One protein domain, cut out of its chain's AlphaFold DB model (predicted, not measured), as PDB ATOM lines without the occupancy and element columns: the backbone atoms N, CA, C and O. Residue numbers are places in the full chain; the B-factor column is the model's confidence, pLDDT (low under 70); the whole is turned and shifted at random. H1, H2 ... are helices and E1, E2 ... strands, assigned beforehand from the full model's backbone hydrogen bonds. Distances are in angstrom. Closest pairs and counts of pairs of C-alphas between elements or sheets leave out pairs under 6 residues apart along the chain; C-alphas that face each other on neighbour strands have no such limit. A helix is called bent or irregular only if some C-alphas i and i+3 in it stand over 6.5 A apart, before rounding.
ATOM      1  N   ALA A 137     160.254 171.651 139.536       74.25
ATOM      2  CA  ALA A 137     159.572 171.708 138.249       74.25
ATOM      3  C   ALA A 137     160.506 171.358 137.092       74.25
ATOM      4  O   ALA A 137     161.671 171.773 137.052       74.25
ATOM      5  N   ASP A 138     159.991 170.594 136.130       76.00
ATOM      6  CA  ASP A 138     160.793 170.241 134.975       76.00
ATOM      7  C   ASP A 138     160.864 171.432 134.010       76.00
ATOM      8  O   ASP A 138     159.853 171.794 133.399       76.00
ATOM      9  N   PRO A 139     162.044 172.050 133.823       69.19
ATOM     10  CA  PRO A 139     162.174 173.203 132.941       69.19
ATOM     11  C   PRO A 139     161.811 172.863 131.487       69.19
ATOM     12  O   PRO A 139     161.473 173.763 130.726       69.19
ATOM     13  N   ALA A 140     161.840 171.585 131.086       71.44
ATOM     14  CA  ALA A 140     161.390 171.165 129.761       71.44
ATOM     15  C   ALA A 140     159.939 171.559 129.487       71.44
ATOM     16  O   ALA A 140     159.616 171.912 128.357       71.44
ATOM     17  N   VAL A 141     159.082 171.553 130.507       76.12
ATOM     18  CA  VAL A 141     157.655 171.843 130.351       76.12
ATOM     19  C   VAL A 141     157.434 173.289 129.925       76.12
ATOM     20  O   VAL A 141     156.742 173.536 128.944       76.12
ATOM     21  N   SER A 142     158.080 174.254 130.585       68.94
ATOM     22  CA  SER A 142     157.913 175.677 130.257       68.94
ATOM     23  C   SER A 142     158.509 176.069 128.909       68.94
ATOM     24  O   SER A 142     158.083 177.048 128.299       68.94
ATOM     25  N   ILE A 143     159.526 175.328 128.472       67.19
ATOM     26  CA  ILE A 143     160.273 175.555 127.234       67.19
ATOM     27  C   ILE A 143     159.534 174.927 126.045       67.19
ATOM     28  O   ILE A 143     159.438 175.542 124.986       67.19
ATOM     29  N   LEU A 144     158.994 173.716 126.205       69.25
ATOM     30  CA  LEU A 144     158.336 172.972 125.124       69.25
ATOM     31  C   LEU A 144     156.840 173.285 124.995       69.25
ATOM     32  O   LEU A 144     156.299 173.175 123.897       69.25
ATOM     33  N   ALA A 145     156.191 173.771 126.060       65.44
ATOM     34  CA  ALA A 145     154.821 174.283 125.984       65.44
ATOM     35  C   ALA A 145     154.703 175.564 125.136       65.44
ATOM     36  O   ALA A 145     153.630 175.865 124.620       65.44
ATOM     37  N   SER A 146     155.785 176.333 124.973       59.94
ATOM     38  CA  SER A 146     155.790 177.503 124.093       59.94
ATOM     39  C   SER A 146     155.997 177.096 122.632       59.94
ATOM     40  O   SER A 146     157.110 176.773 122.213       59.94
ATOM     41  N   SER A 147     154.926 177.186 121.840       47.44
ATOM     42  CA  SER A 147     154.852 176.814 120.416       47.44
ATOM     43  C   SER A 147     155.970 177.389 119.529       47.44
ATOM     44  O   SER A 147     156.379 176.762 118.553       47.44
ATOM     45  N   ALA A 148     156.537 178.546 119.887       43.75
ATOM     46  CA  ALA A 148     157.629 179.175 119.145       43.75
ATOM     47  C   ALA A 148     158.990 178.449 119.266       43.75
ATOM     48  O   ALA A 148     159.874 178.688 118.440       43.75
ATOM     49  N   LEU A 149     159.184 177.595 120.279       48.22
ATOM     50  CA  LEU A 149     160.435 176.859 120.501       48.22
ATOM     51  C   LEU A 149     160.446 175.489 119.818       48.22
ATOM     52  O   LEU A 149     161.474 175.094 119.267       48.22
ATOM     53  N   THR A 150     159.310 174.790 119.804       49.16
ATOM     54  CA  THR A 150     159.183 173.420 119.278       49.16
ATOM     55  C   THR A 150     159.555 173.330 117.795       49.16
ATOM     56  O   THR A 150     160.201 172.375 117.375       49.16
ATOM     57  N   ALA A 151     159.275 174.382 117.017       42.34
ATOM     58  CA  ALA A 151     159.609 174.465 115.591       42.34
ATOM     59  C   ALA A 151     161.122 174.525 115.277       42.34
ATOM     60  O   ALA A 151     161.505 174.431 114.111       42.34
ATOM     61  N   ARG A 152     161.997 174.723 116.277       46.69
ATOM     62  CA  ARG A 152     163.452 174.915 116.086       46.69
ATOM     63  C   ARG A 152     164.320 173.832 116.727       46.69
ATOM     64  O   ARG A 152     165.545 173.952 116.737       46.69
ATOM     65  N   ILE A 153     163.705 172.783 117.259       53.38
ATOM     66  CA  ILE A 153     164.412 171.679 117.902       53.38
ATOM     67  C   ILE A 153     164.911 170.725 116.819       53.38
ATOM     68  O   ILE A 153     164.133 170.176 116.045       53.38
ATOM     69  N   GLY A 154     166.228 170.530 116.754       50.75
ATOM     70  CA  GLY A 154     166.822 169.562 115.841       50.75
ATOM     71  C   GLY A 154     166.479 168.138 116.276       50.75
ATOM     72  O   GLY A 154     166.931 167.692 117.331       50.75
ATOM     73  N   ALA A 155     165.713 167.418 115.459       51.00
ATOM     74  CA  ALA A 155     165.549 165.975 115.600       51.00
ATOM     75  C   ALA A 155     166.860 165.282 115.188       51.00
ATOM     76  O   ALA A 155     167.384 165.513 114.096       51.00
ATOM     77  N   ARG A 156     167.425 164.446 116.065       48.81
ATOM     78  CA  ARG A 156     168.611 163.629 115.759       48.81
ATOM     79  C   ARG A 156     168.434 162.224 116.330       48.81
ATOM     80  O   ARG A 156     167.862 162.066 117.404       48.81
ATOM     81  N   GLU A 157     168.933 161.210 115.625       40.28
ATOM     82  CA  GLU A 157     168.845 159.807 116.057       40.28
ATOM     83  C   GLU A 157     169.574 159.512 117.388       40.28
ATOM     84  O   GLU A 157     170.554 160.167 117.761       40.28
ATOM     85  N   LEU A 158     169.048 158.509 118.106       43.88
ATOM     86  CA  LEU A 158     169.256 158.220 119.529       43.88
ATOM     87  C   LEU A 158     170.690 157.835 119.951       43.88
ATOM     88  O   LEU A 158     171.280 156.876 119.461       43.88
ATOM     89  N   LYS A 159     171.124 158.442 121.065       42.03
ATOM     90  CA  LYS A 159     171.588 157.717 122.267       42.03
ATOM     91  C   LYS A 159     171.188 158.520 123.511       42.03
ATOM     92  O   LYS A 159     171.876 159.461 123.923       42.03
ATOM     93  N   LEU A 160     170.046 158.173 124.099       56.84
ATOM     94  CA  LEU A 160     169.834 158.394 125.529       56.84
ATOM     95  C   LEU A 160     170.738 157.400 126.276       56.84
ATOM     96  O   LEU A 160     171.041 156.323 125.762       56.84
ATOM     97  N   ASN A 161     171.261 157.811 127.428       55.81
ATOM     98  CA  ASN A 161     172.139 156.982 128.260       55.81
ATOM     99  C   ASN A 161     171.477 155.626 128.603       55.81
ATOM    100  O   ASN A 161     170.258 155.514 128.466       55.81
ATOM    101  N   PRO A 162     172.262 154.600 129.003       57.72
ATOM    102  CA  PRO A 162     171.770 153.232 129.198       57.72
ATOM    103  C   PRO A 162     170.521 153.158 130.095       57.72
ATOM    104  O   PRO A 162     170.302 154.070 130.900       57.72
ATOM    105  N   PRO A 163     169.715 152.083 129.958       61.78
ATOM    106  CA  PRO A 163     168.470 151.901 130.706       61.78
ATOM    107  C   PRO A 163     168.682 152.086 132.205       61.78
ATOM    108  O   PRO A 163     169.783 151.849 132.711       61.78
ATOM    109  N   ALA A 164     167.612 152.476 132.905       63.91
ATOM    110  CA  ALA A 164     167.643 152.632 134.353       63.91
ATOM    111  C   ALA A 164     168.299 151.395 135.002       63.91
ATOM    112  O   ALA A 164     167.923 150.257 134.668       63.91
ATOM    113  N   PRO A 165     169.308 151.577 135.876       65.06
ATOM    114  CA  PRO A 165     169.797 150.476 136.689       65.06
ATOM    115  C   PRO A 165     168.659 149.980 137.586       65.06
ATOM    116  O   PRO A 165     167.729 150.726 137.893       65.06
ATOM    117  N   LEU A 166     168.719 148.708 137.978       64.31
ATOM    118  CA  LEU A 166     167.769 148.171 138.948       64.31
ATOM    119  C   LEU A 166     167.912 148.967 140.246       64.31
ATOM    120  O   LEU A 166     169.026 149.099 140.756       64.31
ATOM    121  N   ALA A 167     166.799 149.498 140.746       61.56
ATOM    122  CA  ALA A 167     166.776 150.152 142.040       61.56
ATOM    123  C   ALA A 167     167.107 149.109 143.116       61.56
ATOM    124  O   ALA A 167     166.494 148.042 143.177       61.56
ATOM    125  N   THR A 168     168.099 149.395 143.952       57.91
ATOM    126  CA  THR A 168     168.364 148.616 145.163       57.91
ATOM    127  C   THR A 168     167.552 149.238 146.289       57.91
ATOM    128  O   THR A 168     168.073 150.087 147.001       57.91
ATOM    129  N   SER A 169     166.272 148.881 146.422       56.41
ATOM    130  CA  SER A 169     165.440 149.493 147.458       56.41
ATOM    131  C   SER A 169     165.803 148.963 148.853       56.41
ATOM    132  O   SER A 169     165.789 147.760 149.112       56.41
ATOM    133  N   SER A 170     166.113 149.869 149.783       60.91
ATOM    134  CA  SER A 170     165.775 149.667 151.197       60.91
ATOM    135  C   SER A 170     164.359 150.192 151.428       60.91
ATOM    136  O   SER A 170     164.010 151.216 150.860       60.91
ATOM    137  N   ALA A 171     163.525 149.531 152.226       66.69
ATOM    138  CA  ALA A 171     162.179 150.050 152.482       66.69
ATOM    139  C   ALA A 171     162.239 151.417 153.199       66.69
ATOM    140  O   ALA A 171     162.895 151.521 154.241       66.69
ATOM    141  N   GLY A 172     161.533 152.417 152.661       78.06
ATOM    142  CA  GLY A 172     161.385 153.756 153.236       78.06
ATOM    143  C   GLY A 172     162.453 154.778 152.830       78.06
ATOM    144  O   GLY A 172     163.475 154.455 152.216       78.06
ATOM    145  N   ASP A 173     162.194 156.029 153.207       90.12
ATOM    146  CA  ASP A 173     163.004 157.188 152.828       90.12
ATOM    147  C   ASP A 173     164.344 157.270 153.568       90.12
ATOM    148  O   ASP A 173     164.423 157.131 154.793       90.12
ATOM    149  N   ASP A 174     165.409 157.619 152.840       93.81
ATOM    150  CA  ASP A 174     166.652 158.087 153.450       93.81
ATOM    151  C   ASP A 174     166.487 159.570 153.846       93.81
ATOM    152  O   ASP A 174     166.352 160.437 152.972       93.81
ATOM    153  N   PRO A 175     166.568 159.929 155.143       94.75
ATOM    154  CA  PRO A 175     166.380 161.310 155.590       94.75
ATOM    155  C   PRO A 175     167.404 162.280 154.984       94.75
ATOM    156  O   PRO A 175     167.118 163.468 154.820       94.75
ATOM    157  N   ARG A 176     168.597 161.800 154.607       94.56
ATOM    158  CA  ARG A 176     169.605 162.619 153.918       94.56
ATOM    159  C   ARG A 176     169.161 162.945 152.497       94.56
ATOM    160  O   ARG A 176     169.405 164.054 152.033       94.56
ATOM    161  N   ALA A 177     168.518 161.998 151.815       95.25
ATOM    162  CA  ALA A 177     168.005 162.198 150.467       95.25
ATOM    163  C   ALA A 177     166.872 163.232 150.453       95.25
ATOM    164  O   ALA A 177     166.921 164.188 149.675       95.25
ATOM    165  N   VAL A 178     165.929 163.116 151.394       95.62
ATOM    166  CA  VAL A 178     164.853 164.101 151.599       95.62
ATOM    167  C   VAL A 178     165.423 165.491 151.900       95.62
ATOM    168  O   VAL A 178     164.974 166.489 151.333       95.62
ATOM    169  N   GLN A 179     166.462 165.579 152.739       95.19
ATOM    170  CA  GLN A 179     167.119 166.851 153.045       95.19
ATOM    171  C   GLN A 179     167.792 167.481 151.815       95.19
ATOM    172  O   GLN A 179     167.719 168.698 151.646       95.19
ATOM    173  N   TRP A 180     168.416 166.689 150.940       96.25
ATOM    174  CA  TRP A 180     168.996 167.202 149.694       96.25
ATOM    175  C   TRP A 180     167.940 167.735 148.728       96.25
ATOM    176  O   TRP A 180     168.147 168.797 148.142       96.25
ATOM    177  N   LEU A 181     166.800 167.054 148.585       94.81
ATOM    178  CA  LEU A 181     165.699 167.561 147.764       94.81
ATOM    179  C   LEU A 181     165.110 168.851 148.345       94.81
ATOM    180  O   LEU A 181     164.876 169.798 147.598       94.81
ATOM    181  N   ARG A 182     164.969 168.944 149.673       93.25
ATOM    182  CA  ARG A 182     164.557 170.189 150.340       93.25
ATOM    183  C   ARG A 182     165.536 171.333 150.062       93.25
ATOM    184  O   ARG A 182     165.107 172.443 149.756       93.25
ATOM    185  N   SER A 183     166.841 171.062 150.105       92.81
ATOM    186  CA  SER A 183     167.865 172.040 149.717       92.81
ATOM    187  C   SER A 183     167.726 172.464 148.251       92.81
ATOM    188  O   SER A 183     167.886 173.642 147.952       92.81
ATOM    189  N   ALA A 184     167.363 171.547 147.349       92.75
ATOM    190  CA  ALA A 184     167.118 171.861 145.940       92.75
ATOM    191  C   ALA A 184     165.878 172.723 145.694       92.75
ATOM    192  O   ALA A 184     165.897 173.553 144.785       92.75
ATOM    193  N   VAL A 185     164.840 172.583 146.520       88.81
ATOM    194  CA  VAL A 185     163.675 173.480 146.511       88.81
ATOM    195  C   VAL A 185     164.044 174.874 147.030       88.81
ATOM    196  O   VAL A 185     163.617 175.873 146.458       88.81
ATOM    197  N   ALA A 186     164.875 174.956 148.073       87.12
ATOM    198  CA  ALA A 186     165.252 176.226 148.694       87.12
ATOM    199  C   ALA A 186     166.337 177.004 147.923       87.12
ATOM    200  O   ALA A 186     166.335 178.234 147.937       87.12
ATOM    201  N   ALA A 187     167.259 176.324 147.237       89.69
ATOM    202  CA  ALA A 187     168.440 176.947 146.634       89.69
ATOM    203  C   ALA A 187     168.142 178.111 145.657       89.69
ATOM    204  O   ALA A 187     168.844 179.125 145.732       89.69
ATOM    205  N   PRO A 188     167.105 178.065 144.793       86.31
ATOM    206  CA  PRO A 188     166.737 179.208 143.946       86.31
ATOM    207  C   PRO A 188     166.330 180.475 144.727       86.31
ATOM    208  O   PRO A 188     166.343 181.577 144.189       86.31
ATOM    209  N   LEU A 189     165.993 180.368 146.014       82.88
ATOM    210  CA  LEU A 189     165.695 181.536 146.849       82.88
ATOM    211  C   LEU A 189     166.959 182.276 147.316       82.88
ATOM    212  O   LEU A 189     166.870 183.436 147.712       82.88
ATOM    213  N   GLU A 190     168.129 181.637 147.263       85.12
ATOM    214  CA  GLU A 190     169.389 182.179 147.797       85.12
ATOM    215  C   GLU A 190     170.471 182.401 146.732       85.12
ATOM    216  O   GLU A 190     171.421 183.169 146.933       85.12
ATOM    217  N   TYR A 191     170.363 181.705 145.602       90.12
ATOM    218  CA  TYR A 191     171.400 181.668 144.583       90.12
ATOM    219  C   TYR A 191     170.884 182.178 143.246       90.12
ATOM    220  O   TYR A 191     169.935 181.643 142.681       90.12
ATOM    221  N   ALA A 192     171.578 183.174 142.699       90.69
ATOM    222  CA  ALA A 192     171.499 183.476 141.282       90.69
ATOM    223  C   ALA A 192     172.337 182.462 140.509       90.69
ATOM    224  O   ALA A 192     173.418 182.053 140.951       90.69
ATOM    225  N   TYR A 193     171.858 182.064 139.339       91.75
ATOM    226  CA  TYR A 193     172.613 181.175 138.475       91.75
ATOM    227  C   TYR A 193     172.350 181.476 137.012       91.75
ATOM    228  O   TYR A 193     171.241 181.837 136.627       91.75
ATOM    229  N   HIS A 194     173.384 181.292 136.200       92.44
ATOM    230  CA  HIS A 194     173.261 181.355 134.755       92.44
ATOM    231  C   HIS A 194     174.046 180.227 134.097       92.44
ATOM    232  O   HIS A 194     175.084 179.784 134.603       92.44
ATOM    233  N   GLY A 195     173.559 179.737 132.966       91.06
ATOM    234  CA  GLY A 195     174.218 178.644 132.272       91.06
ATOM    235  C   GLY A 195     173.409 178.074 131.125       91.06
ATOM    236  O   GLY A 195     172.305 178.509 130.821       91.06
ATOM    237  N   THR A 196     173.972 177.060 130.489       89.69
ATOM    238  CA  THR A 196     173.356 176.366 129.366       89.69
ATOM    239  C   THR A 196     172.819 175.026 129.832       89.69
ATOM    240  O   THR A 196     173.538 174.230 130.438       89.69
ATOM    241  N   ARG A 197     171.561 174.746 129.509       87.69
ATOM    242  CA  ARG A 197     170.871 173.497 129.808       87.69
ATOM    243  C   ARG A 197     170.516 172.774 128.518       87.69
ATOM    244  O   ARG A 197     169.983 173.367 127.586       87.69
ATOM    245  N   VAL A 198     170.814 171.483 128.474       86.12
ATOM    246  CA  VAL A 198     170.389 170.588 127.399       86.12
ATOM    247  C   VAL A 198     169.250 169.730 127.915       86.12
ATOM    248  O   VAL A 198     169.371 169.077 128.955       86.12
ATOM    249  N   ILE A 199     168.158 169.740 127.164       85.50
ATOM    250  CA  ILE A 199     166.930 169.010 127.433       85.50
ATOM    251  C   ILE A 199     166.787 167.957 126.353       85.50
ATOM    252  O   ILE A 199     166.884 168.263 125.167       85.50
ATOM    253  N   LYS A 200     166.584 166.716 126.772       85.25
ATOM    254  CA  LYS A 200     166.329 165.573 125.911       85.25
ATOM    255  C   LYS A 200     164.972 164.990 126.271       85.25
ATOM    256  O   LYS A 200     164.742 164.698 127.441       85.25
ATOM    257  N   LEU A 201     164.120 164.803 125.275       83.00
ATOM    258  CA  LEU A 201     162.796 164.208 125.411       83.00
ATOM    259  C   LEU A 201     162.661 163.076 124.393       83.00
ATOM    260  O   LEU A 201     162.911 163.285 123.206       83.00
ATOM    261  N   ALA A 202     162.297 161.890 124.866       80.31
ATOM    262  CA  ALA A 202     161.856 160.810 124.002       80.31
ATOM    263  C   ALA A 202     160.397 161.071 123.609       80.31
ATOM    264  O   ALA A 202     159.534 161.188 124.474       80.31
ATOM    265  N   ASP A 203     160.156 161.164 122.311       69.69
ATOM    266  CA  ASP A 203     158.841 161.179 121.678       69.69
ATOM    267  C   ASP A 203     158.719 159.920 120.799       69.69
ATOM    268  O   ASP A 203     159.749 159.357 120.434       69.69
ATOM    269  N   GLU A 204     157.506 159.463 120.477       65.75
ATOM    270  CA  GLU A 204     157.124 158.111 119.997       65.75
ATOM    271  C   GLU A 204     158.101 157.393 119.034       65.75
ATOM    272  O   GLU A 204     158.207 156.166 119.065       65.75
ATOM    273  N   ALA A 205     158.863 158.127 118.215       58.59
ATOM    274  CA  ALA A 205     159.980 157.593 117.426       58.59
ATOM    275  C   ALA A 205     161.235 158.496 117.370       58.59
ATOM    276  O   ALA A 205     162.179 158.194 116.636       58.59
ATOM    277  N   GLN A 206     161.268 159.622 118.089       65.69
ATOM    278  CA  GLN A 206     162.296 160.654 117.940       65.69
ATOM    279  C   GLN A 206     162.857 161.126 119.282       65.69
ATOM    280  O   GLN A 206     162.160 161.231 120.285       65.69
ATOM    281  N   LEU A 207     164.151 161.452 119.293       71.12
ATOM    282  CA  LEU A 207     164.777 162.147 120.410       71.12
ATOM    283  C   LEU A 207     164.813 163.644 120.109       71.12
ATOM    284  O   LEU A 207     165.621 164.112 119.303       71.12
ATOM    285  N   LEU A 208     163.972 164.399 120.800       74.56
ATOM    286  CA  LEU A 208     163.996 165.852 120.766       74.56
ATOM    287  C   LEU A 208     165.110 166.347 121.686       74.56
ATOM    288  O   LEU A 208     165.165 165.978 122.858       74.56
ATOM    289  N   THR A 209     166.028 167.160 121.156       76.81
ATOM    290  CA  THR A 209     167.105 167.779 121.942       76.81
ATOM    291  C   THR A 209     167.065 169.294 121.810       76.81
ATOM    292  O   THR A 209     167.357 169.833 120.746       76.81
ATOM    293  N   ALA A 210     166.767 169.986 122.906       76.12
ATOM    294  CA  ALA A 210     166.791 171.441 122.981       76.12
ATOM    295  C   ALA A 210     167.979 171.916 123.824       76.12
ATOM    296  O   ALA A 210     168.306 171.317 124.849       76.12
ATOM    297  N   GLN A 211     168.611 173.010 123.406       79.00
ATOM    298  CA  GLN A 211     169.610 173.718 124.200       79.00
ATOM    299  C   GLN A 211     169.069 175.097 124.553       79.00
ATOM    300  O   GLN A 211     168.643 175.847 123.673       79.00
ATOM    301  N   VAL A 212     169.091 175.409 125.844       78.38
ATOM    302  CA  VAL A 212     168.479 176.609 126.404       78.38
ATOM    303  C   VAL A 212     169.467 177.314 127.316       78.38
ATOM    304  O   VAL A 212     170.120 176.683 128.146       78.38
ATOM    305  N   GLU A 213     169.578 178.622 127.157       82.19
ATOM    306  CA  GLU A 213     170.266 179.489 128.107       82.19
ATOM    307  C   GLU A 213     169.303 179.841 129.231       82.19
ATOM    308  O   GLU A 213     168.153 180.203 128.990       82.19
ATOM    309  N   VAL A 214     169.762 179.664 130.462       85.50
ATOM    310  CA  VAL A 214     168.975 179.864 131.669       85.50
ATOM    311  C   VAL A 214     169.641 180.958 132.475       85.50
ATOM    312  O   VAL A 214     170.820 180.834 132.797       85.50
ATOM    313  N   ASP A 215     168.858 181.957 132.859       85.12
ATOM    314  CA  ASP A 215     169.242 182.992 133.811       85.12
ATOM    315  C   ASP A 215     168.212 183.016 134.933       85.12
ATOM    316  O   ASP A 215     167.008 183.129 134.696       85.12
ATOM    317  N   HIS A 216     168.681 182.894 136.164       85.50
ATOM    318  CA  HIS A 216     167.853 182.931 137.352       85.50
ATOM    319  C   HIS A 216     168.382 183.968 138.330       85.50
ATOM    320  O   HIS A 216     169.577 184.000 138.641       85.50
ATOM    321  N   ALA A 217     167.465 184.768 138.863       85.31
ATOM    322  CA  ALA A 217     167.756 185.707 139.931       85.31
ATOM    323  C   ALA A 217     166.754 185.516 141.087       85.31
ATOM    324  O   ALA A 217     165.538 185.566 140.848       85.31
ATOM    325  N   PRO A 218     167.241 185.375 142.338       83.25
ATOM    326  CA  PRO A 218     166.400 185.234 143.515       83.25
ATOM    327  C   PRO A 218     165.363 186.350 143.617       83.25
ATOM    328  O   PRO A 218     165.661 187.533 143.435       83.25
ATOM    329  N   GLY A 219     164.112 185.967 143.862       74.31
ATOM    330  CA  GLY A 219     162.980 186.892 143.937       74.31
ATOM    331  C   GLY A 219     162.555 187.520 142.603       74.31
ATOM    332  O   GLY A 219     161.541 188.215 142.592       74.31
ATOM    333  N   LYS A 220     163.267 187.282 141.487       74.94
ATOM    334  CA  LYS A 220     162.883 187.723 140.131       74.94
ATOM    335  C   LYS A 220     162.223 186.611 139.318       74.94
ATOM    336  O   LYS A 220     161.182 186.874 138.713       74.94
ATOM    337  N   GLY A 221     162.774 185.399 139.373       76.81
ATOM    338  CA  GLY A 221     162.313 184.233 138.614       76.81
ATOM    339  C   GLY A 221     163.402 183.667 137.708       76.81
ATOM    340  O   GLY A 221     164.575 184.024 137.840       76.81
ATOM    341  N   THR A 222     163.002 182.793 136.786       78.62
ATOM    342  CA  THR A 222     163.894 182.131 135.826       78.62
ATOM    343  C   THR A 222     163.490 182.511 134.404       78.62
ATOM    344  O   THR A 222     162.364 182.250 133.983       78.62
ATOM    345  N   SER A 223     164.412 183.084 133.636       76.25
ATOM    346  CA  SER A 223     164.287 183.255 132.185       76.25
ATOM    347  C   SER A 223     165.000 182.132 131.440       76.25
ATOM    348  O   SER A 223     166.059 181.668 131.862       76.25
ATOM    349  N   SER A 224     164.404 181.683 130.339       73.25
ATOM    350  CA  SER A 224     164.918 180.629 129.466       73.25
ATOM    351  C   SER A 224     164.849 181.065 128.001       73.25
ATOM    352  O   SER A 224     163.776 181.426 127.518       73.25
ATOM    353  N   TYR A 225     165.973 180.998 127.291       70.06
ATOM    354  CA  TYR A 225     166.109 181.424 125.893       70.06
ATOM    355  C   TYR A 225     166.580 180.252 125.031       70.06
ATOM    356  O   TYR A 225     167.594 179.624 125.341       70.06
ATOM    357  N   ALA A 226     165.873 179.934 123.944       63.19
ATOM    358  CA  ALA A 226     166.271 178.835 123.064       63.19
ATOM    359  C   ALA A 226     166.861 179.313 121.745       63.19
ATOM    360  O   ALA A 226     166.198 179.982 120.961       63.19
ATOM    361  N   GLY A 227     168.069 178.841 121.436       53.38
ATOM    362  CA  GLY A 227     168.654 178.995 120.104       53.38
ATOM    363  C   GLY A 227     169.792 180.008 119.983       53.38
ATOM    364  O   GLY A 227     169.986 180.520 118.886       53.38
ATOM    365  N   GLY A 228     170.547 180.275 121.055       41.72
ATOM    366  CA  GLY A 228     171.885 180.898 120.990       41.72
ATOM    367  C   GLY A 228     171.976 182.248 120.264       41.72
ATOM    368  O   GLY A 228     173.060 182.641 119.839       41.72
ATOM    369  N   LEU A 229     170.850 182.944 120.074       35.94
ATOM    370  CA  LEU A 229     170.758 184.253 119.435       35.94
ATOM    371  C   LEU A 229     169.880 185.172 120.300       35.94
ATOM    372  O   LEU A 229     168.799 184.739 120.720       35.94
ATOM    373  N   PRO A 230     170.273 186.446 120.503       37.66
ATOM    374  CA  PRO A 230     169.631 187.372 121.447       37.66
ATOM    375  C   PRO A 230     168.200 187.819 121.080       37.66
ATOM    376  O   PRO A 230     167.586 188.556 121.840       37.66
ATOM    377  N   ASN A 231     167.636 187.334 119.964       41.62
ATOM    378  CA  ASN A 231     166.264 187.621 119.514       41.62
ATOM    379  C   ASN A 231     165.398 186.353 119.398       41.62
ATOM    380  O   ASN A 231     164.489 186.280 118.569       41.62
ATOM    381  N   SER A 232     165.718 185.310 120.161       43.94
ATOM    382  CA  SER A 232     164.945 184.071 120.171       43.94
ATOM    383  C   SER A 232     163.896 184.061 121.283       43.94
ATOM    384  O   SER A 232     164.052 184.708 122.315       43.94
ATOM    385  N   SER A 233     162.792 183.360 121.025       48.91
ATOM    386  CA  SER A 233     161.626 183.208 121.894       48.91
ATOM    387  C   SER A 233     162.040 182.949 123.350       48.91
ATOM    388  O   SER A 233     162.640 181.918 123.655       48.91
ATOM    389  N   ALA A 234     161.743 183.898 124.239       50.12
ATOM    390  CA  ALA A 234     162.028 183.788 125.663       50.12
ATOM    391  C   ALA A 234     160.814 183.188 126.382       50.12
ATOM    392  O   ALA A 234     159.718 183.743 126.316       50.12
ATOM    393  N   SER A 235     161.006 182.071 127.083       60.53
ATOM    394  CA  SER A 235     160.060 181.622 128.106       60.53
ATOM    395  C   SER A 235     160.491 182.260 129.422       60.53
ATOM    396  O   SER A 235     161.601 182.026 129.907       60.53
ATOM    397  N   PHE A 236     159.648 183.132 129.972       48.25
ATOM    398  CA  PHE A 236     159.889 183.758 131.267       48.25
ATOM    399  C   PHE A 236     158.953 183.152 132.306       48.25
ATOM    400  O   PHE A 236     157.735 183.305 132.225       48.25
ATOM    401  N   VAL A 237     159.537 182.480 133.296       56.50
ATOM    402  CA  VAL A 237     158.826 182.024 134.488       56.50
ATOM    403  C   VAL A 237     159.044 183.071 135.569       56.50
ATOM    404  O   VAL A 237     160.096 183.134 136.214       56.50
ATOM    405  N   GLU A 238     158.041 183.924 135.746       53.66
ATOM    406  CA  GLU A 238     158.042 184.927 136.801       53.66
ATOM    407  C   GLU A 238     158.042 184.251 138.181       53.66
ATOM    408  O   GLU A 238     157.250 183.339 138.433       53.66
ATOM    409  N   ALA A 239     158.883 184.727 139.108       51.03
ATOM    410  CA  ALA A 239     158.682 184.418 140.521       51.03
ATOM    411  C   ALA A 239     157.341 185.033 140.946       51.03
ATOM    412  O   ALA A 239     157.222 186.254 141.062       51.03
ATOM    413  N   GLY A 240     156.317 184.193 141.115       43.56
ATOM    414  CA  GLY A 240     155.009 184.633 141.596       43.56
ATOM    415  C   GLY A 240     155.084 185.235 143.009       43.56
ATOM    416  O   GLY A 240     156.146 185.221 143.637       43.56
ATOM    417  N   PRO A 241     153.968 185.774 143.538       42.69
ATOM    418  CA  PRO A 241     153.929 186.271 144.909       42.69
ATOM    419  C   PRO A 241     154.411 185.168 145.853       42.69
ATOM    420  O   PRO A 241     153.892 184.049 145.811       42.69
ATOM    421  N   THR A 242     155.416 185.498 146.669       47.06
ATOM    422  CA  THR A 242     156.200 184.543 147.468       47.06
ATOM    423  C   THR A 242     155.312 183.534 148.189       47.06
ATOM    424  O   THR A 242     155.549 182.347 148.065       47.06
ATOM    425  N   ALA A 243     154.208 183.963 148.806       41.16
ATOM    426  CA  ALA A 243     153.332 183.085 149.588       41.16
ATOM    427  C   ALA A 243     152.532 182.022 148.795       41.16
ATOM    428  O   ALA A 243     152.229 180.965 149.342       41.16
ATOM    429  N   ALA A 244     152.137 182.278 147.540       46.41
ATOM    430  CA  ALA A 244     151.321 181.327 146.765       46.41
ATOM    431  C   ALA A 244     152.179 180.313 145.995       46.41
ATOM    432  O   ALA A 244     151.788 179.158 145.844       46.41
ATOM    433  N   VAL A 245     153.354 180.751 145.528       52.47
ATOM    434  CA  VAL A 245     154.363 179.869 144.925       52.47
ATOM    435  C   VAL A 245     154.968 178.957 145.990       52.47
ATOM    436  O   VAL A 245     155.138 177.772 145.737       52.47
ATOM    437  N   ASP A 246     155.200 179.478 147.196       61.59
ATOM    438  CA  ASP A 246     155.737 178.706 148.320       61.59
ATOM    439  C   ASP A 246     154.792 177.572 148.750       61.59
ATOM    440  O   ASP A 246     155.248 176.456 148.971       61.59
ATOM    441  N   ARG A 247     153.467 177.792 148.753       65.94
ATOM    442  CA  ARG A 247     152.487 176.730 149.059       65.94
ATOM    443  C   ARG A 247     152.424 175.630 148.004       65.94
ATOM    444  O   ARG A 247     152.658 174.488 148.354       65.94
ATOM    445  N   LEU A 248     152.199 175.955 146.726       69.50
ATOM    446  CA  LEU A 248     152.158 174.932 145.663       69.50
ATOM    447  C   LEU A 248     153.483 174.164 145.551       69.50
ATOM    448  O   LEU A 248     153.488 172.970 145.267       69.50
ATOM    449  N   SER A 249     154.608 174.847 145.781       72.62
ATOM    450  CA  SER A 249     155.923 174.214 145.836       72.62
ATOM    451  C   SER A 249     156.066 173.303 147.059       72.62
ATOM    452  O   SER A 249     156.617 172.214 146.934       72.62
ATOM    453  N   THR A 250     155.576 173.720 148.227       79.38
ATOM    454  CA  THR A 250     155.594 172.904 149.450       79.38
ATOM    455  C   THR A 250     154.701 171.677 149.299       79.38
ATOM    456  O   THR A 250     155.187 170.569 149.494       79.38
ATOM    457  N   ASP A 251     153.455 171.858 148.857       81.69
ATOM    458  CA  ASP A 251     152.481 170.782 148.661       81.69
ATOM    459  C   ASP A 251     153.015 169.747 147.653       81.69
ATOM    460  O   ASP A 251     152.997 168.551 147.920       81.69
ATOM    461  N   ALA A 252     153.594 170.191 146.528       84.50
ATOM    462  CA  ALA A 252     154.212 169.286 145.556       84.50
ATOM    463  C   ALA A 252     155.436 168.541 146.125       84.50
ATOM    464  O   ALA A 252     155.657 167.376 145.806       84.50
ATOM    465  N   PHE A 253     156.250 169.188 146.965       89.69
ATOM    466  CA  PHE A 253     157.380 168.518 147.612       89.69
ATOM    467  C   PHE A 253     156.921 167.475 148.637       89.69
ATOM    468  O   PHE A 253     157.490 166.384 148.691       89.69
ATOM    469  N   GLU A 254     155.908 167.792 149.444       89.44
ATOM    470  CA  GLU A 254     155.315 166.843 150.389       89.44
ATOM    471  C   GLU A 254     154.711 165.648 149.650       89.44
ATOM    472  O   GLU A 254     154.956 164.507 150.038       89.44
ATOM    473  N   GLU A 255     154.039 165.895 148.527       91.25
ATOM    474  CA  GLU A 255     153.477 164.846 147.684       91.25
ATOM    475  C   GLU A 255     154.553 163.948 147.057       91.25
ATOM    476  O   GLU A 255     154.377 162.731 146.988       91.25
ATOM    477  N   LEU A 256     155.706 164.512 146.670       92.56
ATOM    478  CA  LEU A 256     156.845 163.738 146.166       92.56
ATOM    479  C   LEU A 256     157.343 162.741 147.223       92.56
ATOM    480  O   LEU A 256     157.584 161.580 146.911       92.56
ATOM    481  N   VAL A 257     157.506 163.196 148.467       92.75
ATOM    482  CA  VAL A 257     157.971 162.348 149.577       92.75
ATOM    483  C   VAL A 257     156.887 161.351 150.001       92.75
ATOM    484  O   VAL A 257     157.200 160.240 150.406       92.75
ATOM    485  N   ALA A 258     155.606 161.706 149.877       91.94
ATOM    486  CA  ALA A 258     154.504 160.795 150.175       91.94
ATOM    487  C   ALA A 258     154.326 159.697 149.110       91.94
ATOM    488  O   ALA A 258     153.886 158.594 149.433       91.94
ATOM    489  N   THR A 259     154.643 159.997 147.847       91.75
ATOM    490  CA  THR A 259     154.346 159.108 146.713       91.75
ATOM    491  C   THR A 259     155.506 158.185 146.333       91.75
ATOM    492  O   THR A 259     155.284 157.136 145.723       91.75
ATOM    493  N   PHE A 260     156.745 158.566 146.638       93.19
ATOM    494  CA  PHE A 260     157.940 157.845 146.205       93.19
ATOM    495  C   PHE A 260     158.836 157.490 147.388       93.19
ATOM    496  O   PHE A 260     159.044 158.318 148.263       93.19
ATOM    497  N   ASP A 261     159.464 156.313 147.338       94.38
ATOM    498  CA  ASP A 261     160.598 156.010 148.211       94.38
ATOM    499  C   ASP A 261     161.801 156.855 147.754       94.38
ATOM    500  O   ASP A 261     162.291 156.708 146.622       94.38
ATOM    501  N   ILE A 262     162.289 157.739 148.625       95.25
ATOM    502  CA  ILE A 262     163.371 158.683 148.321       95.25
ATOM    503  C   ILE A 262     164.708 158.170 148.866       95.25
ATOM    504  O   ILE A 262     164.932 158.117 150.076       95.25
ATOM    505  N   GLN A 263     165.649 157.840 147.978       94.38
ATOM    506  CA  GLN A 263     166.916 157.191 148.340       94.38
ATOM    507  C   GLN A 263     168.151 157.932 147.831       94.38
ATOM    508  O   GLN A 263     168.105 158.688 146.862       94.38
ATOM    509  N   VAL A 264     169.294 157.700 148.484       93.25
ATOM    510  CA  VAL A 264     170.597 158.187 148.011       93.25
ATOM    511  C   VAL A 264     171.163 157.204 146.986       93.25
ATOM    512  O   VAL A 264     171.431 156.048 147.299       93.25
ATOM    513  N   GLY A 265     171.396 157.690 145.772       90.69
ATOM    514  CA  GLY A 265     172.119 156.987 144.719       90.69
ATOM    515  C   GLY A 265     173.638 157.175 144.803       90.69
ATOM    516  O   GLY A 265     174.178 157.875 145.663       90.69
ATOM    517  N   ALA A 266     174.353 156.564 143.859       87.12
ATOM    518  CA  ALA A 266     175.809 156.662 143.792       87.12
ATOM    519  C   ALA A 266     176.263 158.117 143.536       87.12
ATOM    520  O   ALA A 266     175.837 158.710 142.538       87.12
ATOM    521  N   PRO A 267     177.153 158.688 144.375       85.25
ATOM    522  CA  PRO A 267     177.681 160.033 144.171       85.25
ATOM    523  C   PRO A 267     178.276 160.191 142.774       85.25
ATOM    524  O   PRO A 267     178.900 159.277 142.238       85.25
ATOM    525  N   THR A 268     178.066 161.355 142.170       91.81
ATOM    526  CA  THR A 268     178.572 161.657 140.828       91.81
ATOM    527  C   THR A 268     179.087 163.089 140.792       91.81
ATOM    528  O   THR A 268     178.462 163.988 141.350       91.81
ATOM    529  N   ASP A 269     180.192 163.329 140.096       93.25
ATOM    530  CA  ASP A 269     180.652 164.680 139.779       93.25
ATOM    531  C   ASP A 269     180.056 165.148 138.449       93.25
ATOM    532  O   ASP A 269     180.166 164.471 137.423       93.25
ATOM    533  N   LEU A 270     179.434 166.328 138.448       92.44
ATOM    534  CA  LEU A 270     178.902 166.967 137.244       92.44
ATOM    535  C   LEU A 270     179.455 168.383 137.129       92.44
ATOM    536  O   LEU A 270     179.332 169.177 138.051       92.44
ATOM    537  N   LEU A 271     180.045 168.720 135.977       93.56
ATOM    538  CA  LEU A 271     180.636 170.046 135.727       93.56
ATOM    539  C   LEU A 271     181.723 170.433 136.751       93.56
ATOM    540  O   LEU A 271     181.862 171.603 137.094       93.56
ATOM    541  N   GLY A 272     182.469 169.445 137.265       93.50
ATOM    542  CA  GLY A 272     183.464 169.653 138.325       93.50
ATOM    543  C   GLY A 272     182.861 169.960 139.701       93.50
ATOM    544  O   GLY A 272     183.570 170.461 140.569       93.50
ATOM    545  N   ARG A 273     181.561 169.700 139.892       94.00
ATOM    546  CA  ARG A 273     180.840 169.880 141.155       94.00
ATOM    547  C   ARG A 273     180.464 168.514 141.737       94.00
ATOM    548  O   ARG A 273     179.790 167.750 141.033       94.00
ATOM    549  N   PRO A 274     180.817 168.224 143.000       96.75
ATOM    550  CA  PRO A 274     180.297 167.061 143.706       96.75
ATOM    551  C   PRO A 274     178.779 167.160 143.834       96.75
ATOM    552  O   PRO A 274     178.258 168.161 144.331       96.75
ATOM    553  N   THR A 275     178.057 166.125 143.403       96.94
ATOM    554  CA  THR A 275     176.594 166.085 143.531       96.94
ATOM    555  C   THR A 275     176.128 164.941 144.422       96.94
ATOM    556  O   THR A 275     176.649 163.824 144.369       96.94
ATOM    557  N   ALA A 276     175.127 165.225 145.252       96.62
ATOM    558  CA  ALA A 276     174.292 164.205 145.861       96.62
ATOM    559  C   ALA A 276     173.293 163.707 144.810       96.62
ATOM    560  O   ALA A 276     172.571 164.500 144.203       96.62
ATOM    561  N   VAL A 277     173.279 162.397 144.580       96.62
ATOM    562  CA  VAL A 277     172.360 161.758 143.638       96.62
ATOM    563  C   VAL A 277     171.190 161.208 144.425       96.62
ATOM    564  O   VAL A 277     171.399 160.403 145.325       96.62
ATOM    565  N   ILE A 278     169.984 161.654 144.102       96.31
ATOM    566  CA  ILE A 278     168.754 161.240 144.766       96.31
ATOM    567  C   ILE A 278     167.888 160.471 143.778       96.31
ATOM    568  O   ILE A 278     167.721 160.902 142.638       96.31
ATOM    569  N   GLU A 279     167.354 159.339 144.209       95.31
ATOM    570  CA  GLU A 279     166.505 158.452 143.423       95.31
ATOM    571  C   GLU A 279     165.099 158.455 144.018       95.31
ATOM    572  O   GLU A 279     164.943 158.252 145.218       95.31
ATOM    573  N   ALA A 280     164.096 158.713 143.180       94.38
ATOM    574  CA  ALA A 280     162.687 158.575 143.528       94.38
ATOM    575  C   ALA A 280     162.165 157.280 142.904       94.38
ATOM    576  O   ALA A 280     162.217 157.109 141.678       94.38
ATOM    577  N   ILE A 281     161.709 156.362 143.750       92.88
ATOM    578  CA  ILE A 281     161.319 155.004 143.372       92.88
ATOM    579  C   ILE A 281     159.821 154.830 143.634       92.88
ATOM    580  O   ILE A 281     159.331 155.164 144.707       92.88
ATOM    581  N   ARG A 282     159.089 154.298 142.652       89.94
ATOM    582  CA  ARG A 282     157.672 153.930 142.769       89.94
ATOM    583  C   ARG A 282     157.523 152.459 142.430       89.94
ATOM    584  O   ARG A 282     158.001 152.029 141.383       89.94
ATOM    585  N   ASP A 283     156.903 151.689 143.318       87.25
ATOM    586  CA  ASP A 283     156.657 150.253 143.122       87.25
ATOM    587  C   ASP A 283     157.925 149.467 142.723       87.25
ATOM    588  O   ASP A 283     157.915 148.583 141.864       87.25
ATOM    589  N   GLY A 284     159.064 149.832 143.325       86.56
ATOM    590  CA  GLY A 284     160.374 149.232 143.041       86.56
ATOM    591  C   GLY A 284     161.008 149.643 141.705       86.56
ATOM    592  O   GLY A 284     162.079 149.139 141.359       86.56
ATOM    593  N   GLN A 285     160.392 150.554 140.949       88.88
ATOM    594  CA  GLN A 285     160.930 151.106 139.708       88.88
ATOM    595  C   GLN A 285     161.439 152.532 139.910       88.88
ATOM    596  O   GLN A 285     160.797 153.361 140.548       88.88
ATOM    597  N   LEU A 286     162.608 152.830 139.341       92.19
ATOM    598  CA  LEU A 286     163.155 154.182 139.342       92.19
ATOM    599  C   LEU A 286     162.263 155.074 138.474       92.19
ATOM    600  O   LEU A 286     162.191 154.854 137.271       92.19
ATOM    601  N   ALA A 287     161.625 156.079 139.071       93.25
ATOM    602  CA  ALA A 287     160.779 157.039 138.362       93.25
ATOM    603  C   ALA A 287     161.552 158.311 138.001       93.25
ATOM    604  O   ALA A 287     161.402 158.863 136.909       93.25
ATOM    605  N   ALA A 288     162.436 158.764 138.893       94.19
ATOM    606  CA  ALA A 288     163.294 159.908 138.631       94.19
ATOM    607  C   ALA A 288     164.623 159.838 139.371       94.19
ATOM    608  O   ALA A 288     164.763 159.188 140.406       94.19
ATOM    609  N   ARG A 289     165.601 160.568 138.837       95.12
ATOM    610  CA  ARG A 289     166.877 160.817 139.496       95.12
ATOM    611  C   ARG A 289     167.221 162.299 139.454       95.12
ATOM    612  O   ARG A 289     167.115 162.945 138.411       95.12
ATOM    613  N   PHE A 290     167.685 162.815 140.582       95.69
ATOM    614  CA  PHE A 290     168.055 164.208 140.787       95.69
ATOM    615  C   PHE A 290     169.530 164.292 141.172       95.69
ATOM    616  O   PHE A 290     169.994 163.537 142.019       95.69
ATOM    617  N   TRP A 291     170.272 165.212 140.564       96.62
ATOM    618  CA  TRP A 291     171.652 165.510 140.946       96.62
ATOM    619  C   TRP A 291     171.687 166.899 141.562       96.62
ATOM    620  O   TRP A 291     171.490 167.895 140.861       96.62
ATOM    621  N   VAL A 292     171.935 166.950 142.863       96.75
ATOM    622  CA  VAL A 292     171.933 168.168 143.672       96.75
ATOM    623  C   VAL A 292     173.377 168.566 143.969       96.75
ATOM    624  O   VAL A 292     174.124 167.769 144.531       96.75
ATOM    625  N   ASP A 293     173.793 169.773 143.582       96.56
ATOM    626  CA  ASP A 293     175.126 170.312 143.894       96.56
ATOM    627  C   ASP A 293     175.305 170.419 145.411       96.56
ATOM    628  O   ASP A 293     174.542 171.118 146.075       96.56
ATOM    629  N   GLN A 294     176.320 169.761 145.971       96.25
ATOM    630  CA  GLN A 294     176.508 169.730 147.424       96.25
ATOM    631  C   GLN A 294     176.851 171.107 148.008       96.25
ATOM    632  O   GLN A 294     176.562 171.363 149.175       96.25
ATOM    633  N   ALA A 295     177.460 171.996 147.215       95.44
ATOM    634  CA  ALA A 295     177.900 173.308 147.686       95.44
ATOM    635  C   ALA A 295     176.779 174.360 147.704       95.44
ATOM    636  O   ALA A 295     176.751 175.220 148.585       95.44
ATOM    637  N   SER A 296     175.883 174.330 146.715       94.44
ATOM    638  CA  SER A 296     174.802 175.317 146.568       94.44
ATOM    639  C   SER A 296     173.410 174.763 146.855       94.44
ATOM    640  O   SER A 296     172.474 175.536 147.020       94.44
ATOM    641  N   GLY A 297     173.253 173.441 146.880       94.31
ATOM    642  CA  GLY A 297     171.953 172.785 146.898       94.31
ATOM    643  C   GLY A 297     171.218 172.835 145.557       94.31
ATOM    644  O   GLY A 297     170.123 172.308 145.480       94.31
ATOM    645  N   LEU A 298     171.757 173.434 144.488       93.38
ATOM    646  CA  LEU A 298     171.026 173.567 143.222       93.38
ATOM    647  C   LEU A 298     170.849 172.231 142.489       93.38
ATOM    648  O   LEU A 298     171.771 171.418 142.399       93.38
ATOM    649  N   LEU A 299     169.682 172.050 141.865       94.06
ATOM    650  CA  LEU A 299     169.411 170.925 140.971       94.06
ATOM    651  C   LEU A 299     170.161 171.091 139.636       94.06
ATOM    652  O   LEU A 299     169.784 171.885 138.768       94.06
ATOM    653  N   VAL A 300     171.224 170.310 139.456       94.75
ATOM    654  CA  VAL A 300     172.111 170.363 138.280       94.75
ATOM    655  C   VAL A 300     171.552 169.545 137.117       94.75
ATOM    656  O   VAL A 300     171.665 169.935 135.947       94.75
ATOM    657  N   ARG A 301     170.950 168.398 137.437       93.88
ATOM    658  CA  ARG A 301     170.350 167.483 136.467       93.88
ATOM    659  C   ARG A 301     169.124 166.800 137.053       93.88
ATOM    660  O   ARG A 301     169.113 166.463 138.233       93.88
ATOM    661  N   ARG A 302     168.146 166.544 136.191       93.81
ATOM    662  CA  ARG A 302     166.983 165.701 136.449       93.81
ATOM    663  C   ARG A 302     166.816 164.718 135.297       93.81
ATOM    664  O   ARG A 302     166.835 165.126 134.138       93.81
ATOM    665  N   ASP A 303     166.640 163.450 135.628       93.75
ATOM    666  CA  ASP A 303     166.276 162.388 134.696       93.75
ATOM    667  C   ASP A 303     164.940 161.787 135.136       93.75
ATOM    668  O   ASP A 303     164.709 161.613 136.331       93.75
ATOM    669  N   VAL A 304     164.080 161.470 134.174       92.94
ATOM    670  CA  VAL A 304     162.763 160.864 134.382       92.94
ATOM    671  C   VAL A 304     162.650 159.608 133.537       92.94
ATOM    672  O   VAL A 304     163.026 159.601 132.357       92.94
ATOM    673  N   TYR A 305     162.103 158.564 134.139       91.31
ATOM    674  CA  TYR A 305     162.017 157.236 133.566       91.31
ATOM    675  C   TYR A 305     160.563 156.776 133.450       91.31
ATOM    676  O   TYR A 305     159.737 157.083 134.304       91.31
ATOM    677  N   ASP A 306     160.279 156.021 132.391       89.38
ATOM    678  CA  ASP A 306     159.053 155.239 132.232       89.38
ATOM    679  C   ASP A 306     159.455 153.760 132.159       89.38
ATOM    680  O   ASP A 306     160.161 153.323 131.238       89.38
ATOM    681  N   GLY A 307     159.145 153.010 133.217       86.94
ATOM    682  CA  GLY A 307     159.722 151.693 133.464       86.94
ATOM    683  C   GLY A 307     161.256 151.730 133.493       86.94
ATOM    684  O   GLY A 307     161.876 152.204 134.440       86.94
ATOM    685  N   ARG A 308     161.904 151.198 132.449       84.75
ATOM    686  CA  ARG A 308     163.380 151.177 132.326       84.75
ATOM    687  C   ARG A 308     163.928 152.212 131.351       84.75
ATOM    688  O   ARG A 308     165.151 152.339 131.219       84.75
ATOM    689  N   GLN A 309     163.050 152.900 130.635       86.69
ATOM    690  CA  GLN A 309     163.420 153.823 129.580       86.69
ATOM    691  C   GLN A 309     163.586 155.221 130.160       86.69
ATOM    692  O   GLN A 309     162.690 155.741 130.812       86.69
ATOM    693  N   LEU A 310     164.733 155.849 129.904       88.12
ATOM    694  CA  LEU A 310     164.905 157.276 130.157       88.12
ATOM    695  C   LEU A 310     164.061 158.039 129.132       88.12
ATOM    696  O   LEU A 310     164.393 158.023 127.949       88.12
ATOM    697  N   VAL A 311     162.985 158.686 129.569       87.62
ATOM    698  CA  VAL A 311     162.062 159.409 128.679       87.62
ATOM    699  C   VAL A 311     162.321 160.908 128.670       87.62
ATOM    700  O   VAL A 311     162.061 161.571 127.669       87.62
ATOM    701  N   ARG A 312     162.912 161.453 129.739       89.38
ATOM    702  CA  ARG A 312     163.260 162.876 129.817       89.38
ATOM    703  C   ARG A 312     164.553 163.078 130.593       89.38
ATOM    704  O   ARG A 312     164.783 162.440 131.614       89.38
ATOM    705  N   SER A 313     165.414 163.964 130.109       90.12
ATOM    706  CA  SER A 313     166.632 164.375 130.807       90.12
ATOM    707  C   SER A 313     166.853 165.866 130.624       90.12
ATOM    708  O   SER A 313     166.841 166.371 129.506       90.12
ATOM    709  N   SER A 314     167.089 166.567 131.720       89.44
ATOM    710  CA  SER A 314     167.375 167.993 131.760       89.44
ATOM    711  C   SER A 314     168.662 168.191 132.544       89.44
ATOM    712  O   SER A 314     168.723 167.874 133.730       89.44
ATOM    713  N   ARG A 315     169.725 168.666 131.890       91.62
ATOM    714  CA  ARG A 315     171.054 168.812 132.509       91.62
ATOM    715  C   ARG A 315     171.716 170.115 132.125       91.62
ATOM    716  O   ARG A 315     171.715 170.485 130.953       91.62
ATOM    717  N   PHE A 316     172.371 170.763 133.078       93.00
ATOM    718  CA  PHE A 316     173.323 171.810 132.730       93.00
ATOM    719  C   PHE A 316     174.547 171.223 132.007       93.00
ATOM    720  O   PHE A 316     175.050 170.147 132.342       93.00
ATOM    721  N   THR A 317     175.014 171.929 130.983       92.38
ATOM    722  CA  THR A 317     176.315 171.731 130.326       92.38
ATOM    723  C   THR A 317     177.306 172.831 130.698       92.38
ATOM    724  O   THR A 317     178.510 172.609 130.618       92.38
ATOM    725  N   SER A 318     176.809 173.975 131.167       93.19
ATOM    726  CA  SER A 318     177.564 175.025 131.847       93.19
ATOM    727  C   SER A 318     176.692 175.590 132.971       93.19
ATOM    728  O   SER A 318     175.472 175.659 132.824       93.19
ATOM    729  N   LEU A 319     177.290 175.938 134.113       95.00
ATOM    730  CA  LEU A 319     176.555 176.478 135.257       95.00
ATOM    731  C   LEU A 319     177.467 177.339 136.133       95.00
ATOM    732  O   LEU A 319     178.384 176.836 136.792       95.00
ATOM    733  N   ASN A 320     177.155 178.626 136.181       94.50
ATOM    734  CA  ASN A 320     177.743 179.589 137.095       94.50
ATOM    735  C   ASN A 320     176.727 179.915 138.181       94.50
ATOM    736  O   ASN A 320     175.560 180.167 137.892       94.50
ATOM    737  N   VAL A 321     177.179 179.900 139.430       94.31
ATOM    738  CA  VAL A 321     176.329 180.057 140.609       94.31
ATOM    739  C   VAL A 321     176.932 181.145 141.472       94.31
ATOM    740  O   VAL A 321     178.113 181.080 141.808       94.31
ATOM    741  N   THR A 322     176.118 182.124 141.841       92.62
ATOM    742  CA  THR A 322     176.512 183.228 142.711       92.62
ATOM    743  C   THR A 322     175.503 183.334 143.838       92.62
ATOM    744  O   THR A 322     174.303 183.447 143.599       92.62
ATOM    745  N   ARG A 323     175.975 183.307 145.085       87.50
ATOM    746  CA  ARG A 323     175.104 183.587 146.228       87.50
ATOM    747  C   ARG A 323     174.671 185.050 146.153       87.50
ATOM    748  O   ARG A 323     175.523 185.936 146.128       87.50
ATOM    749  N   GLN A 324     173.368 185.299 146.125       78.69
ATOM    750  CA  GLN A 324     172.811 186.644 146.056       78.69
ATOM    751  C   GLN A 324     171.649 186.735 147.037       78.69
ATOM    752  O   GLN A 324     170.627 186.081 146.859       78.69
TER     753      GLN A 324
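What this domain is: This is residues 137 to 324 of the 489 residues of an uncharacterized protein of Nocardioidaceae bacterium (UniProt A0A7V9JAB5). One large, twisted sheet curls round H3 and the short H1, which lie on the same face of it, while the long H4 runs alongside H3 and only grazes the sheet. The printed part has 188 residues, with four named helices and eleven named strands in the order H1 H2 E1 H3 E2 E3 E4 E5 H4 E6 E7 E8 E9 E10 E11. The sheet is branched at E8 and its neighbour strands are antiparallel, but E1 meets E3 only at a point. The class is mixed, helices and strands; the whole is compact, with a radius of gyration of the C-alphas of 16.4 A and spans of 50 by 41 by 32 A.

Where its parts are: Find C-alpha 139 at (162.174, 173.203, 132.941), where H1 begins; it runs to 144, then come H2, residues 147 to 150, and E1, 154 to 156. H3, residues 175 to 189, is 22.0 A long, and is irregular, but only just: C-alphas 185 and 188 are 7.0 A apart. Next read E2, 191 to 203, 33.2 A; E3, 206 to 217, 33.8 A; E4, 221 to 226; and E5, 234 to 238. H4, 242 to 259, spans 25.5 A; then follow E6, 261 to 264, E7, 268 to 270, E8, 273 to 282, E9, 285 to 293, and E10, 299 to 306. E11, 309 to 323, 36.0 A, ends with C-alpha 323 at (175.104, 183.587, 146.228).

How they stand to each other: Look first for two meanders, each strand the antiparallel neighbour of the one before: E2 E3 E4 E5, and E7 E8 E9 E10 E11. E2 and E11 are neighbours too, with N 198 and O 315 2.8 A apart; E2 bends by 70 degrees at residue 194 and E11 by 67 degrees at 320. In the hairpin E2 and E3, N 197 and O 212 are 2.8 A apart. E6 and E7 lie on one side of E8 and E9 on the other; N 263 and O 279 of E6 and E8 are 2.9 A apart. H1 comes closest to E5 at the C-alphas of Ile 143 and Ser 235, 6.1 A, and H3 to E6 at Ala 177 and Val 264, 5.4 A. H2 only grazes the sheet. H3 and H4 only just touch, with 3 pairs of C-alphas within 8 A, the closest Val 178 and Val 257 at 7.4 A, at a shallow tilt of 22 degrees, opposite ways; H4 does so with residues 249 to 257 alone. Every O i to N i+4 pair is within hydrogen-bond range in H1 and H4, 9 of 11 in H3, and H2 is too short for one.

The domain as a whole: The two farthest C-alphas are those of Ala 171 and Asn 231, 50.2 A apart. The printed part has no cut; the long link is E1 to H3, residues 157 to 174. Confidence is under 70 at 58 residues: residue 139, and residues 142 to 171, 203 to 206 and 226 to 248.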